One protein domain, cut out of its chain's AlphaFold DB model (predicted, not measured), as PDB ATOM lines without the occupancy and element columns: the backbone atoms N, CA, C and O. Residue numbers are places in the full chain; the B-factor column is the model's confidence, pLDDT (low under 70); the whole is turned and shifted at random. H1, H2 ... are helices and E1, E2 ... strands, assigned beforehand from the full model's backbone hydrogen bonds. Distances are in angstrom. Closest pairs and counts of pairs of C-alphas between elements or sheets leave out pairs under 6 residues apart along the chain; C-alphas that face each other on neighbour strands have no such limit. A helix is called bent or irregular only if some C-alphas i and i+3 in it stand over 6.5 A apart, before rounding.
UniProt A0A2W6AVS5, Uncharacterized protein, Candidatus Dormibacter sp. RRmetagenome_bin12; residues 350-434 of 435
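AT A GLANCE: This is residues 350 to 434 of the 435 residues of an uncharacterized protein of Candidatus Dormibacter sp. RRmetagenome_bin12 (UniProt A0A2W6AVS5). What does the model look like? A small sheet of three strands, E3, E4 and E5, has H2 packed along one of its faces, so that H2 over E3 and E4 makes the middle of the domain. At one end of this two-layer body the longest helix, H1, packs steeply on H2, with the tiny strand pair E1 and E2 by the first residues of H1; the short H3 lies toward the other end, among loops. What is it made of? The printed part has 85 residues with three named helices and five named strands, in the order E1 H1 E2 H2 E3 E4 H3 E5; the larger sheet has the order E3, E4, E5 and the smaller one E1, E2, both antiparallel, and the class is mixed, helices and strands. How large and dense is it? It is compact, with a radius of gyration of the C-alphas of 11.9 A and a rounded outline of 32 by 25 by 20 A.

IN THESE COORDINATES: Where are the strands of the larger sheet? E3 is residues 397 to 403, 16.6 A from first to last C-alpha, and begins with C-alpha 397 at (20.343, 33.594, -10.435). E4 is residues 406 to 411, 16.1 A long, and E5 is residues 431 to 433, ending with C-alpha 433 at (24.233, 33.410, -22.240). Where are the helices? H2 is residues 386 to 396, 14.8 A long; H1 is residues 355 to 369, 20.0 A long; H3 is residues 419 to 422. H1 is irregular, but only just: C-alphas 360 and 363 are 6.9 A apart. Where is the smaller sheet? E1 is residues 352 to 354, with C-alpha 352 at (35.712, 37.792, -21.650), and E2 is residues 382 to 384.

HOW THE PARTS SIT: How is the larger sheet paired? E3 and E4 form an antiparallel hairpin at 161 degrees, with N 401 and O 408 2.9 A apart, within hydrogen-bond range. E4, the inner strand, is also antiparallel to E5 at 151 degrees, with N 432 and O 409 2.8 A apart, within hydrogen-bond range. What is on this sheet? H2 is on it at a height over the sheet of 9.0 A, over E3 and E4, and runs along the strands, at 3 degrees to E4 on the local plane; the closest C-alphas of H2 and E4 are those of Phe 396 and Ile 411, 5.7 A apart. H3 is only just not on it, with 4 pairs of C-alphas within 10 A, and is close to H2 but not clearly touching, the closest C-alphas being those of Phe 396 and Val 421 at 7.5 A. How does H1 stand? H1 touches H2 at a steep tilt of 47 degrees, the same way, with the C-alphas of Ala 362 and Pro 386 closest at 5.4 A; H1 is apart from E3, E4 and E5. E1 and E2 are antiparallel at 141 degrees, with N 353 and O 383 2.8 A apart, within hydrogen-bond range. What do the helix backbones show? Every O i to N i+4 pair is within hydrogen-bond range in H2, and 9 of 11 are in H1; H3 is too short for such a pair.

THE WHOLE: How far does it reach? The two C-alphas farthest apart are those of Arg 360 and Gly 428, at 32.7 A. Is it unbroken, and which link is long? The printed part has no cut; the link from H1 to E2, residues 370 to 381, is long, with 12 residues. How sure is the model? The mean pLDDT of the printed part is 91.6 and no printed residue is under 70; the mean of H3 is 80.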
ATOM      1  N   LEU A 350      31.579  43.500 -22.395       90.50
ATOM      2  CA  LEU A 350      31.984  42.802 -21.179       90.50
ATOM      3  C   LEU A 350      33.289  42.042 -21.424       90.50
ATOM      4  O   LEU A 350      33.439  41.320 -22.410       90.50
ATOM      5  N   VAL A 351      34.220  42.160 -20.478       91.44
ATOM      6  CA  VAL A 351      35.494  41.442 -20.540       91.44
ATOM      7  C   VAL A 351      35.234  39.939 -20.512       91.44
ATOM      8  O   VAL A 351      34.642  39.413 -19.566       91.44
ATOM      9  N   ARG A 352      35.735  39.250 -21.536       93.62
ATOM     10  CA  ARG A 352      35.712  37.792 -21.650       93.62
ATOM     11  C   ARG A 352      37.065  37.213 -21.253       93.62
ATOM     12  O   ARG A 352      38.114  37.779 -21.559       93.62
ATOM     13  N   VAL A 353      37.047  36.082 -20.556       95.94
ATOM     14  CA  VAL A 353      38.237  35.345 -20.124       95.94
ATOM     15  C   VAL A 353      38.199  33.909 -20.649       95.94
ATOM     16  O   VAL A 353      37.116  33.336 -20.744       95.94
ATOM     17  N   PRO A 354      39.357  33.290 -20.947       96.81
ATOM     18  CA  PRO A 354      39.401  31.893 -21.373       96.81
ATOM     19  C   PRO A 354      38.793  30.942 -20.336       96.81
ATOM     20  O   PRO A 354      38.969  31.166 -19.134       96.81
ATOM     21  N   GLY A 355      38.178  29.836 -20.767       95.38
ATOM     22  CA  GLY A 355      37.507  28.899 -19.854       95.38
ATOM     23  C   GLY A 355      38.404  28.345 -18.737       95.38
ATOM     24  O   GLY A 355      38.012  28.298 -17.572       95.38
ATOM     25  N   ALA A 356      39.677  28.057 -19.034       95.25
ATOM     26  CA  ALA A 356      40.658  27.649 -18.021       95.25
ATOM     27  C   ALA A 356      40.951  28.742 -16.968       95.25
ATOM     28  O   ALA A 356      41.271  28.439 -15.818       95.25
ATOM     29  N   THR A 357      40.861  30.017 -17.351       96.44
ATOM     30  CA  THR A 357      40.972  31.157 -16.428       96.44
ATOM     31  C   THR A 357      39.687  31.323 -15.625       96.44
ATOM     32  O   THR A 357      39.765  31.587 -14.425       96.44
ATOM     33  N   TRP A 358      38.528  31.122 -16.259       96.25
ATOM     34  CA  TRP A 358      37.223  31.160 -15.606       96.25
ATOM     35  C   TRP A 358      37.146  30.125 -14.477       96.25
ATOM     36  O   TRP A 358      37.007  30.505 -13.317       96.25
ATOM     37  N   ASN A 359      37.396  28.845 -14.779       96.31
ATOM     38  CA  ASN A 359      37.349  27.745 -13.804       96.31
ATOM     39  C   ASN A 359      38.325  27.926 -12.636       96.31
ATOM     40  O   ASN A 359      38.056  27.491 -11.521       96.31
ATOM     41  N   ARG A 360      39.471  28.571 -12.883       96.25
ATOM     42  CA  ARG A 360      40.471  28.849 -11.846       96.25
ATOM     43  C   ARG A 360      40.027  29.961 -10.898       96.25
ATOM     44  O   ARG A 360      40.339  29.902  -9.718       96.25
ATOM     45  N   ARG A 361      39.352  30.990 -11.418       94.31
ATOM     46  CA  ARG A 361      38.966  32.195 -10.665       94.31
ATOM     47  C   ARG A 361      37.590  32.090 -10.014       94.31
ATOM     48  O   ARG A 361      37.391  32.657  -8.943       94.31
ATOM     49  N   ALA A 362      36.653  31.393 -10.653       95.00
ATOM     50  CA  ALA A 362      35.268  31.294 -10.209       95.00
ATOM     51  C   ALA A 362      35.115  30.818  -8.750       95.00
ATOM     52  O   ALA A 362      34.337  31.444  -8.037       95.00
ATOM     53  N   PRO A 363      35.873  29.821  -8.240       94.62
ATOM     54  CA  PRO A 363      35.731  29.375  -6.851       94.62
ATOM     55  C   PRO A 363      36.028  30.464  -5.813       94.62
ATOM     56  O   PRO A 363      35.318  30.581  -4.813       94.62
ATOM     57  N   ASP A 364      37.059  31.279  -6.043       92.00
ATOM     58  CA  ASP A 364      37.433  32.348  -5.113       92.00
ATOM     59  C   ASP A 364      36.423  33.496  -5.145       92.00
ATOM     60  O   ASP A 364      36.036  34.004  -4.092       92.00
ATOM     61  N   VAL A 365      35.936  33.852  -6.335       93.00
ATOM     62  CA  VAL A 365      34.895  34.876  -6.509       93.00
ATOM     63  C   VAL A 365      33.555  34.411  -5.923       93.00
ATOM     64  O   VAL A 365      32.906  35.173  -5.212       93.00
ATOM     65  N   ALA A 366      33.162  33.154  -6.141       93.81
ATOM     66  CA  ALA A 366      31.953  32.570  -5.561       93.81
ATOM     67  C   ALA A 366      31.987  32.618  -4.032       93.81
ATOM     68  O   ALA A 366      31.024  33.055  -3.403       93.81
ATOM     69  N   ARG A 367      33.125  32.249  -3.425       91.50
ATOM     70  CA  ARG A 367      33.326  32.364  -1.976       91.50
ATOM     71  C   ARG A 367      33.208  33.813  -1.509       91.50
ATOM     72  O   ARG A 367      32.581  34.070  -0.488       91.50
ATOM     73  N   ALA A 368      33.786  34.750  -2.257       88.19
ATOM     74  CA  ALA A 368      33.751  36.172  -1.934       88.19
ATOM     75  C   ALA A 368      32.327  36.758  -1.983       88.19
ATOM     76  O   ALA A 368      31.996  37.638  -1.190       88.19
ATOM     77  N   TYR A 369      31.468  36.249  -2.869       91.00
ATOM     78  CA  TYR A 369      30.057  36.632  -2.930       91.00
ATOM     79  C   TYR A 369      29.146  35.849  -1.983       91.00
ATOM     80  O   TYR A 369      28.001  36.255  -1.798       91.00
ATOM     81  N   GLY A 370      29.638  34.777  -1.354       90.62
ATOM     82  CA  GLY A 370      28.802  33.873  -0.564       90.62
ATOM     83  C   GLY A 370      27.828  33.076  -1.435       90.62
ATOM     84  O   GLY A 370      26.722  32.764  -1.001       90.62
ATOM     85  N   LEU A 371      28.218  32.782  -2.678       92.62
ATOM     86  CA  LEU A 371      27.384  32.079  -3.642       92.62
ATOM     87  C   LEU A 371      27.115  30.644  -3.166       92.62
ATOM     88  O   LEU A 371      28.044  29.857  -2.983       92.62
ATOM     89  N   ALA A 372      25.836  30.307  -2.988       89.06
ATOM     90  CA  ALA A 372      25.408  28.991  -2.514       89.06
ATOM     91  C   ALA A 372      25.202  27.964  -3.642       89.06
ATOM     92  O   ALA A 372      25.173  26.763  -3.375       89.06
ATOM     93  N   MET A 373      25.038  28.415  -4.889       92.25
ATOM     94  CA  MET A 373      24.812  27.513  -6.020       92.25
ATOM     95  C   MET A 373      26.104  26.797  -6.451       92.25
ATOM     96  O   MET A 373      27.193  27.373  -6.339       92.25
ATOM     97  N   PRO A 374      26.005  25.559  -6.972       93.88
ATOM     98  CA  PRO A 374      27.143  24.859  -7.553       93.88
ATOM     99  C   PRO A 374      27.744  25.626  -8.737       93.88
ATOM    100  O   PRO A 374      27.019  26.215  -9.535       93.88
ATOM    101  N   LEU A 375      29.072  25.584  -8.872       95.94
ATOM    102  CA  LEU A 375      29.761  26.111 -10.049       95.94
ATOM    103  C   LEU A 375      29.934  25.003 -11.098       95.94
ATOM    104  O   LEU A 375      30.499  23.955 -10.761       95.94
ATOM    105  N   PRO A 376      29.526  25.217 -12.360       94.50
ATOM    106  CA  PRO A 376      29.824  24.279 -13.431       94.50
ATOM    107  C   PRO A 376      31.307  24.354 -13.825       94.50
ATOM    108  O   PRO A 376      31.980  25.368 -13.628       94.50
ATOM    109  N   VAL A 377      31.824  23.278 -14.423       93.75
ATOM    110  CA  VAL A 377      33.137  23.295 -15.084       93.75
ATOM    111  C   VAL A 377      32.934  23.738 -16.526       93.75
ATOM    112  O   VAL A 377      32.432  22.974 -17.346       93.75
ATOM    113  N   PHE A 378      33.356  24.956 -16.847       94.38
ATOM    114  CA  PHE A 378      33.176  25.535 -18.172       94.38
ATOM    115  C   PHE A 378      34.289  25.093 -19.136       94.38
ATOM    116  O   PHE A 378      35.475  25.267 -18.845       94.38
ATOM    117  N   ARG A 379      33.925  24.498 -20.277       92.12
ATOM    118  CA  ARG A 379      34.884  23.960 -21.263       92.12
ATOM    119  C   ARG A 379      35.010  24.793 -22.542       92.12
ATOM    120  O   ARG A 379      35.933  24.530 -23.308       92.12
ATOM    121  N   GLY A 380      34.161  25.806 -22.717       91.94
ATOM    122  CA  GLY A 380      34.170  26.675 -23.888       91.94
ATOM    123  C   GLY A 380      35.384  27.606 -23.983       91.94
ATOM    124  O   GLY A 380      36.199  27.744 -23.060       91.94
ATOM    125  N   ALA A 381      35.503  28.266 -25.139       91.56
ATOM    126  CA  ALA A 381      36.661  29.088 -25.492       91.56
ATOM    127  C   ALA A 381      36.802  30.342 -24.612       91.56
ATOM    128  O   ALA A 381      37.918  30.703 -24.222       91.56
ATOM    129  N   GLY A 382      35.689  30.983 -24.260       92.88
ATOM    130  CA  GLY A 382      35.670  32.164 -23.409       92.88
ATOM    131  C   GLY A 382      34.315  32.358 -22.750       92.88
ATOM    132  O   GLY A 382      33.312  31.881 -23.252       92.88
ATOM    133  N   ALA A 383      34.308  33.020 -21.599       94.69
ATOM    134  CA  ALA A 383      33.095  33.439 -20.913       94.69
ATOM    135  C   ALA A 383      33.315  34.801 -20.259       94.69
ATOM    136  O   ALA A 383      34.456  35.208 -20.016       94.69
ATOM    137  N   VAL A 384      32.229  35.503 -19.959       95.12
ATOM    138  CA  VAL A 384      32.226  36.740 -19.177       95.12
ATOM    139  C   VAL A 384      33.023  36.549 -17.881       95.12
ATOM    140  O   VAL A 384      32.957  35.497 -17.237       95.12
ATOM    141  N   ASP A 385      33.797  37.571 -17.497       95.00
ATOM    142  CA  ASP A 385      34.609  37.570 -16.276       95.00
ATOM    143  C   ASP A 385      33.796  37.052 -15.065       95.00
ATOM    144  O   ASP A 385      32.697  37.559 -14.806       95.00
ATOM    145  N   PRO A 386      34.323  36.077 -14.289       95.19
ATOM    146  CA  PRO A 386      33.614  35.488 -13.154       95.19
ATOM    147  C   PRO A 386      33.076  36.506 -12.147       95.19
ATOM    148  O   PRO A 386      32.061  36.247 -11.512       95.19
ATOM    149  N   ARG A 387      33.713  37.674 -11.993       95.31
ATOM    150  CA  ARG A 387      33.228  38.725 -11.084       95.31
ATOM    151  C   ARG A 387      31.872  39.265 -11.512       95.31
ATOM    152  O   ARG A 387      31.054  39.532 -10.642       95.31
ATOM    153  N   VAL A 388      31.623  39.388 -12.815       94.81
ATOM    154  CA  VAL A 388      30.335  39.842 -13.360       94.81
ATOM    155  C   VAL A 388      29.332  38.693 -13.354       94.81
ATOM    156  O   VAL A 388      28.262  38.818 -12.766       94.81
ATOM    157  N   ALA A 389      29.708  37.548 -13.934       94.62
ATOM    158  CA  ALA A 389      28.838  36.376 -14.038       94.62
ATOM    159  C   ALA A 389      28.304  35.925 -12.670       94.62
ATOM    160  O   ALA A 389      27.103  35.734 -12.493       94.62
ATOM    161  N   LEU A 390      29.183  35.809 -11.670       95.69
ATOM    162  CA  LEU A 390      28.799  35.333 -10.342       95.69
ATOM    163  C   LEU A 390      28.129  36.414  -9.489       95.69
ATOM    164  O   LEU A 390      27.401  36.075  -8.558       95.69
ATOM    165  N   PHE A 391      28.327  37.699  -9.804       94.06
ATOM    166  CA  PHE A 391      27.559  38.780  -9.186       94.06
ATOM    167  C   PHE A 391      26.093  38.677  -9.611       94.06
ATOM    168  O   PHE A 391      25.215  38.598  -8.754       94.06
ATOM    169  N   LEU A 392      25.846  38.568 -10.922       93.44
ATOM    170  CA  LEU A 392      24.506  38.352 -11.470       93.44
ATOM    171  C   LEU A 392      23.890  37.057 -10.928       93.44
ATOM    172  O   LEU A 392      22.724  37.046 -10.541       93.44
ATOM    173  N   ALA A 393      24.682  35.985 -10.821       94.62
ATOM    174  CA  ALA A 393      24.211  34.720 -10.271       94.62
ATOM    175  C   ALA A 393      23.810  34.827  -8.793       94.62
ATOM    176  O   ALA A 393      22.769  34.311  -8.401       94.62
ATOM    177  N   THR A 394      24.591  35.542  -7.979       93.56
ATOM    178  CA  THR A 394      24.279  35.747  -6.556       93.56
ATOM    179  C   THR A 394      23.036  36.615  -6.373       93.56
ATOM    180  O   THR A 394      22.207  36.333  -5.512       93.56
ATOM    181  N   ALA A 395      22.909  37.681  -7.164       90.56
ATOM    182  CA  ALA A 395      21.826  38.644  -7.019       90.56
ATOM    183  C   ALA A 395      20.503  38.137  -7.617       90.56
ATOM    184  O   ALA A 395      19.450  38.306  -7.007       90.56
ATOM    185  N   PHE A 396      20.540  37.466  -8.770       92.88
ATOM    186  CA  PHE A 396      19.344  37.200  -9.585       92.88
ATOM    187  C   PHE A 396      19.215  35.747 -10.047       92.88
ATOM    188  O   PHE A 396      18.149  35.345 -10.512       92.88
ATOM    189  N   GLY A 397      20.274  34.953  -9.914       92.94
ATOM    190  CA  GLY A 397      20.343  33.594 -10.435       92.94
ATOM    191  C   GLY A 397      19.497  32.579  -9.675       92.94
ATOM    192  O   GLY A 397      19.408  32.604  -8.450       92.94
ATOM    193  N   GLU A 398      18.909  31.651 -10.421       94.75
ATOM    194  CA  GLU A 398      18.354  30.393  -9.922       94.75
ATOM    195  C   GLU A 398      19.380  29.256 -10.066       94.75
ATOM    196  O   GLU A 398      19.562  28.468  -9.140       94.75
ATOM    197  N   ALA A 399      20.065  29.179 -11.212       94.81
ATOM    198  CA  ALA A 399      21.072  28.160 -11.509       94.81
ATOM    199  C   ALA A 399      22.106  28.673 -12.522       94.81
ATOM    200  O   ALA A 399      21.786  29.511 -13.366       94.81
ATOM    201  N   LEU A 400      23.332  28.153 -12.434       95.94
ATOM    202  CA  LEU A 400      24.418  28.415 -13.376       95.94
ATOM    203  C   LEU A 400      24.836  27.085 -14.007       95.94
ATOM    204  O   LEU A 400      25.381  26.219 -13.322       95.94
ATOM    205  N   ASP A 401      24.594  26.944 -15.303       94.75
ATOM    206  CA  ASP A 401      24.725  25.686 -16.032       94.75
ATOM    207  C   ASP A 401      25.702  25.848 -17.201       94.75
ATOM    208  O   ASP A 401      25.804  26.919 -17.797       94.75
ATOM    209  N   ALA A 402      26.435  24.786 -17.532       93.44
ATOM    210  CA  ALA A 402      27.259  24.736 -18.736       93.44
ATOM    211  C   ALA A 402      26.732  23.642 -19.666       93.44
ATOM    212  O   ALA A 402      26.600  22.492 -19.237       93.44
ATOM    213  N   ASP A 403      26.468  23.997 -20.922       91.25
ATOM    214  CA  ASP A 403      26.058  23.068 -21.975       91.25
ATOM    215  C   ASP A 403      27.058  23.141 -23.132       91.25
ATOM    216  O   ASP A 403      27.145  24.133 -23.852       91.25
ATOM    217  N   GLY A 404      27.886  22.102 -23.262       88.94
ATOM    218  CA  GLY A 404      28.993  22.079 -24.217       88.94
ATOM    219  C   GLY A 404      29.980  23.232 -24.003       88.94
ATOM    220  O   GLY A 404      30.679  23.285 -22.984       88.94
ATOM    221  N   ASP A 405      30.040  24.124 -24.992       91.06
ATOM    222  CA  ASP A 405      30.903  25.308 -25.004       91.06
ATOM    223  C   ASP A 405      30.197  26.569 -24.487       91.06
ATOM    224  O   ASP A 405      30.819  27.632 -24.432       91.06
ATOM    225  N   ASP A 406      28.936  26.449 -24.065       94.00
ATOM    226  CA  ASP A 406      28.136  27.558 -23.572       94.00
ATOM    227  C   ASP A 406      27.974  27.556 -22.052       94.00
ATOM    228  O   ASP A 406      27.923  26.514 -21.396       94.00
ATOM    229  N   LEU A 407      27.896  28.762 -21.488       95.38
ATOM    230  CA  LEU A 407      27.629  29.002 -20.073       95.38
ATOM    231  C   LEU A 407      26.339  29.809 -19.958       95.38
ATOM    232  O   LEU A 407      26.252  30.896 -20.524       95.38
ATOM    233  N   TYR A 408      25.369  29.314 -19.198       95.44
ATOM    234  CA  TYR A 408      24.065  29.944 -19.021       95.44
ATOM    235  C   TYR A 408      23.793  30.251 -17.554       95.44
ATOM    236  O   TYR A 408      24.030  29.425 -16.674       95.44
ATOM    237  N   LEU A 409      23.244  31.435 -17.290       95.94
ATOM    238  CA  LEU A 409      22.700  31.804 -15.988       95.94
ATOM    239  C   LEU A 409      21.179  31.905 -16.084       95.94
ATOM    240  O   LEU A 409      20.659  32.839 -16.691       95.94
ATOM    241  N   ARG A 410      20.465  30.977 -15.448       95.50
ATOM    242  CA  ARG A 410      19.003  31.008 -15.342       95.50
ATOM    243  C   ARG A 410      18.581  32.009 -14.272       95.50
ATOM    244  O   ARG A 410      19.107  31.970 -13.161       95.50
ATOM    245  N   ILE A 411      17.645  32.897 -14.592       95.19
ATOM    246  CA  ILE A 411      17.209  33.994 -13.719       95.19
ATOM    247  C   ILE A 411      15.928  33.618 -12.970       95.19
ATOM    248  O   ILE A 411      14.964  33.126 -13.568       95.19
ATOM    249  N   ARG A 412      15.894  33.907 -11.661       93.94
ATOM    250  CA  ARG A 412      14.711  33.702 -10.814       93.94
ATOM    251  C   ARG A 412      13.516  34.470 -11.376       93.94
ATOM    252  O   ARG A 412      13.644  35.626 -11.773       93.94
ATOM    253  N   ALA A 413      12.344  33.838 -11.398       90.81
ATOM    254  CA  ALA A 413      11.152  34.399 -12.038       90.81
ATOM    255  C   ALA A 413      10.751  35.783 -11.493       90.81
ATOM    256  O   ALA A 413      10.341  36.641 -12.268       90.81
ATOM    257  N   ASP A 414      10.926  36.015 -10.190       91.19
ATOM    258  CA  ASP A 414      10.636  37.278  -9.504       91.19
ATOM    259  C   ASP A 414      11.655  38.396  -9.789       91.19
ATOM    260  O   ASP A 414      11.411  39.542  -9.427       91.19
ATOM    261  N   GLN A 415      12.781  38.081 -10.437       91.00
ATOM    262  CA  GLN A 415      13.883  39.011 -10.708       91.00
ATOM    263  C   GLN A 415      14.041  39.347 -12.199       91.00
ATOM    264  O   GLN A 415      14.919  40.118 -12.573       91.00
ATOM    265  N   ARG A 416      13.207  38.781 -13.083       87.19
ATOM    266  CA  ARG A 416      13.334  38.970 -14.545       87.19
ATOM    267  C   ARG A 416      13.103  40.409 -15.000       87.19
ATOM    268  O   ARG A 416      13.611  40.808 -16.044       87.19
ATOM    269  N   ASP A 417      12.338  41.166 -14.221       83.88
ATOM    270  CA  ASP A 417      12.064  42.582 -14.461       83.88
ATOM    271  C   ASP A 417      13.082  43.515 -13.794       83.88
ATOM    272  O   ASP A 417      12.970  44.732 -13.949       83.88
ATOM    273  N   ASP A 418      14.081  42.973 -13.085       85.25
ATOM    274  CA  ASP A 418      15.104  43.794 -12.447       85.25
ATOM    275  C   ASP A 418      15.898  44.586 -13.505       85.25
ATOM    276  O   ASP A 418      16.357  44.008 -14.503       85.25
ATOM    277  N   PRO A 419      16.096  45.902 -13.301       75.62
ATOM    278  CA  PRO A 419      16.877  46.756 -14.185       75.62
ATOM    279  C   PRO A 419      18.232  46.194 -14.614       75.62
ATOM    280  O   PRO A 419      18.596  46.343 -15.778       75.62
ATOM    281  N   LEU A 420      18.973  45.555 -13.701       81.12
ATOM    282  CA  LEU A 420      20.301  44.989 -13.960       81.12
ATOM    283  C   LEU A 420      20.231  43.747 -14.848       81.12
ATOM    284  O   LEU A 420      21.124  43.518 -15.663       81.12
ATOM    285  N   VAL A 421      19.169  42.955 -14.709       83.81
ATOM    286  CA  VAL A 421      18.933  41.759 -15.525       83.81
ATOM    287  C   VAL A 421      18.500  42.153 -16.932       83.81
ATOM    288  O   VAL A 421      19.018  41.609 -17.907       83.81
ATOM    289  N   ARG A 422      17.596  43.133 -17.053       79.50
ATOM    290  CA  ARG A 422      17.058  43.615 -18.337       79.50
ATOM    291  C   ARG A 422      18.114  44.204 -19.276       79.50
ATOM    292  O   ARG A 422      17.850  44.319 -20.467       79.50
ATOM    293  N   VAL A 423      19.306  44.530 -18.768       76.75
ATOM    294  CA  VAL A 423      20.470  44.889 -19.597       76.75
ATOM    295  C   VAL A 423      20.889  43.737 -20.510       76.75
ATOM    296  O   VAL A 423      21.281  43.969 -21.649       76.75
ATOM    297  N   PHE A 424      20.826  42.505 -20.005       83.06
ATOM    298  CA  PHE A 424      21.378  41.326 -20.672       83.06
ATOM    299  C   PHE A 424      20.300  40.340 -21.134       83.06
ATOM    300  O   PHE A 424      20.549  39.558 -22.047       83.06
ATOM    301  N   LEU A 425      19.119  40.358 -20.508       84.75
ATOM    302  CA  LEU A 425      18.035  39.417 -20.775       84.75
ATOM    303  C   LEU A 425      17.072  39.980 -21.821       84.75
ATOM    304  O   LEU A 425      16.399  40.988 -21.569       84.75
ATOM    305  N   ALA A 426      16.957  39.312 -22.971       80.81
ATOM    306  CA  ALA A 426      15.988  39.712 -23.981       80.81
ATOM    307  C   ALA A 426      14.541  39.519 -23.470       80.81
ATOM    308  O   ALA A 426      14.273  38.669 -22.613       80.81
ATOM    309  N   PRO A 427      13.567  40.309 -23.960       79.06
ATOM    310  CA  PRO A 427      12.174  40.141 -23.567       79.06
ATOM    311  C   PRO A 427      11.648  38.735 -23.891       79.06
ATOM    312  O   PRO A 427      11.547  38.367 -25.056       79.06
ATOM    313  N   GLY A 428      11.255  37.984 -22.859       79.19
ATOM    314  CA  GLY A 428      10.698  36.632 -22.990       79.19
ATOM    315  C   GLY A 428      11.669  35.513 -22.613       79.19
ATOM    316  O   GLY A 428      11.208  34.409 -22.330       79.19
ATOM    317  N   ASP A 429      12.963  35.816 -22.519       87.19
ATOM    318  CA  ASP A 429      13.979  34.848 -22.113       87.19
ATOM    319  C   ASP A 429      13.987  34.651 -20.590       87.19
ATOM    320  O   ASP A 429      13.545  35.507 -19.814       87.19
ATOM    321  N   ASP A 430      14.505  33.506 -20.145       90.31
ATOM    322  CA  ASP A 430      14.685  33.166 -18.731       90.31
ATOM    323  C   ASP A 430      16.145  32.905 -18.335       90.31
ATOM    324  O   ASP A 430      16.431  32.649 -17.161       90.31
ATOM    325  N   SER A 431      17.067  32.991 -19.293       91.38
ATOM    326  CA  SER A 431      18.480  32.701 -19.104       91.38
ATOM    327  C   SER A 431      19.375  33.676 -19.868       91.38
ATOM    328  O   SER A 431      19.042  34.162 -20.944       91.38
ATOM    329  N   LEU A 432      20.527  33.979 -19.271       91.56
ATOM    330  CA  LEU A 432      21.587  34.793 -19.859       91.56
ATOM    331  C   LEU A 432      22.675  33.879 -20.413       91.56
ATOM    332  O   LEU A 432      23.234  33.088 -19.654       91.56
ATOM    333  N   GLN A 433      23.026  34.030 -21.690       92.00
ATOM    334  CA  GLN A 433      24.233  33.410 -22.240       92.00
ATOM    335  C   GLN A 433      25.462  34.231 -21.825       92.00
ATOM    336  O   GLN A 433      25.545  35.437 -22.064       92.00
ATOM    337  N   LEU A 434      26.411  33.575 -21.162       91.06
ATOM    338  CA  LEU A 434      27.621  34.164 -20.586       91.06
ATOM    339  C   LEU A 434      28.898  33.760 -21.341       91.06
ATOM    340  O   LEU A 434      29.976  34.218 -20.955       91.06
TER     341      LEU A 434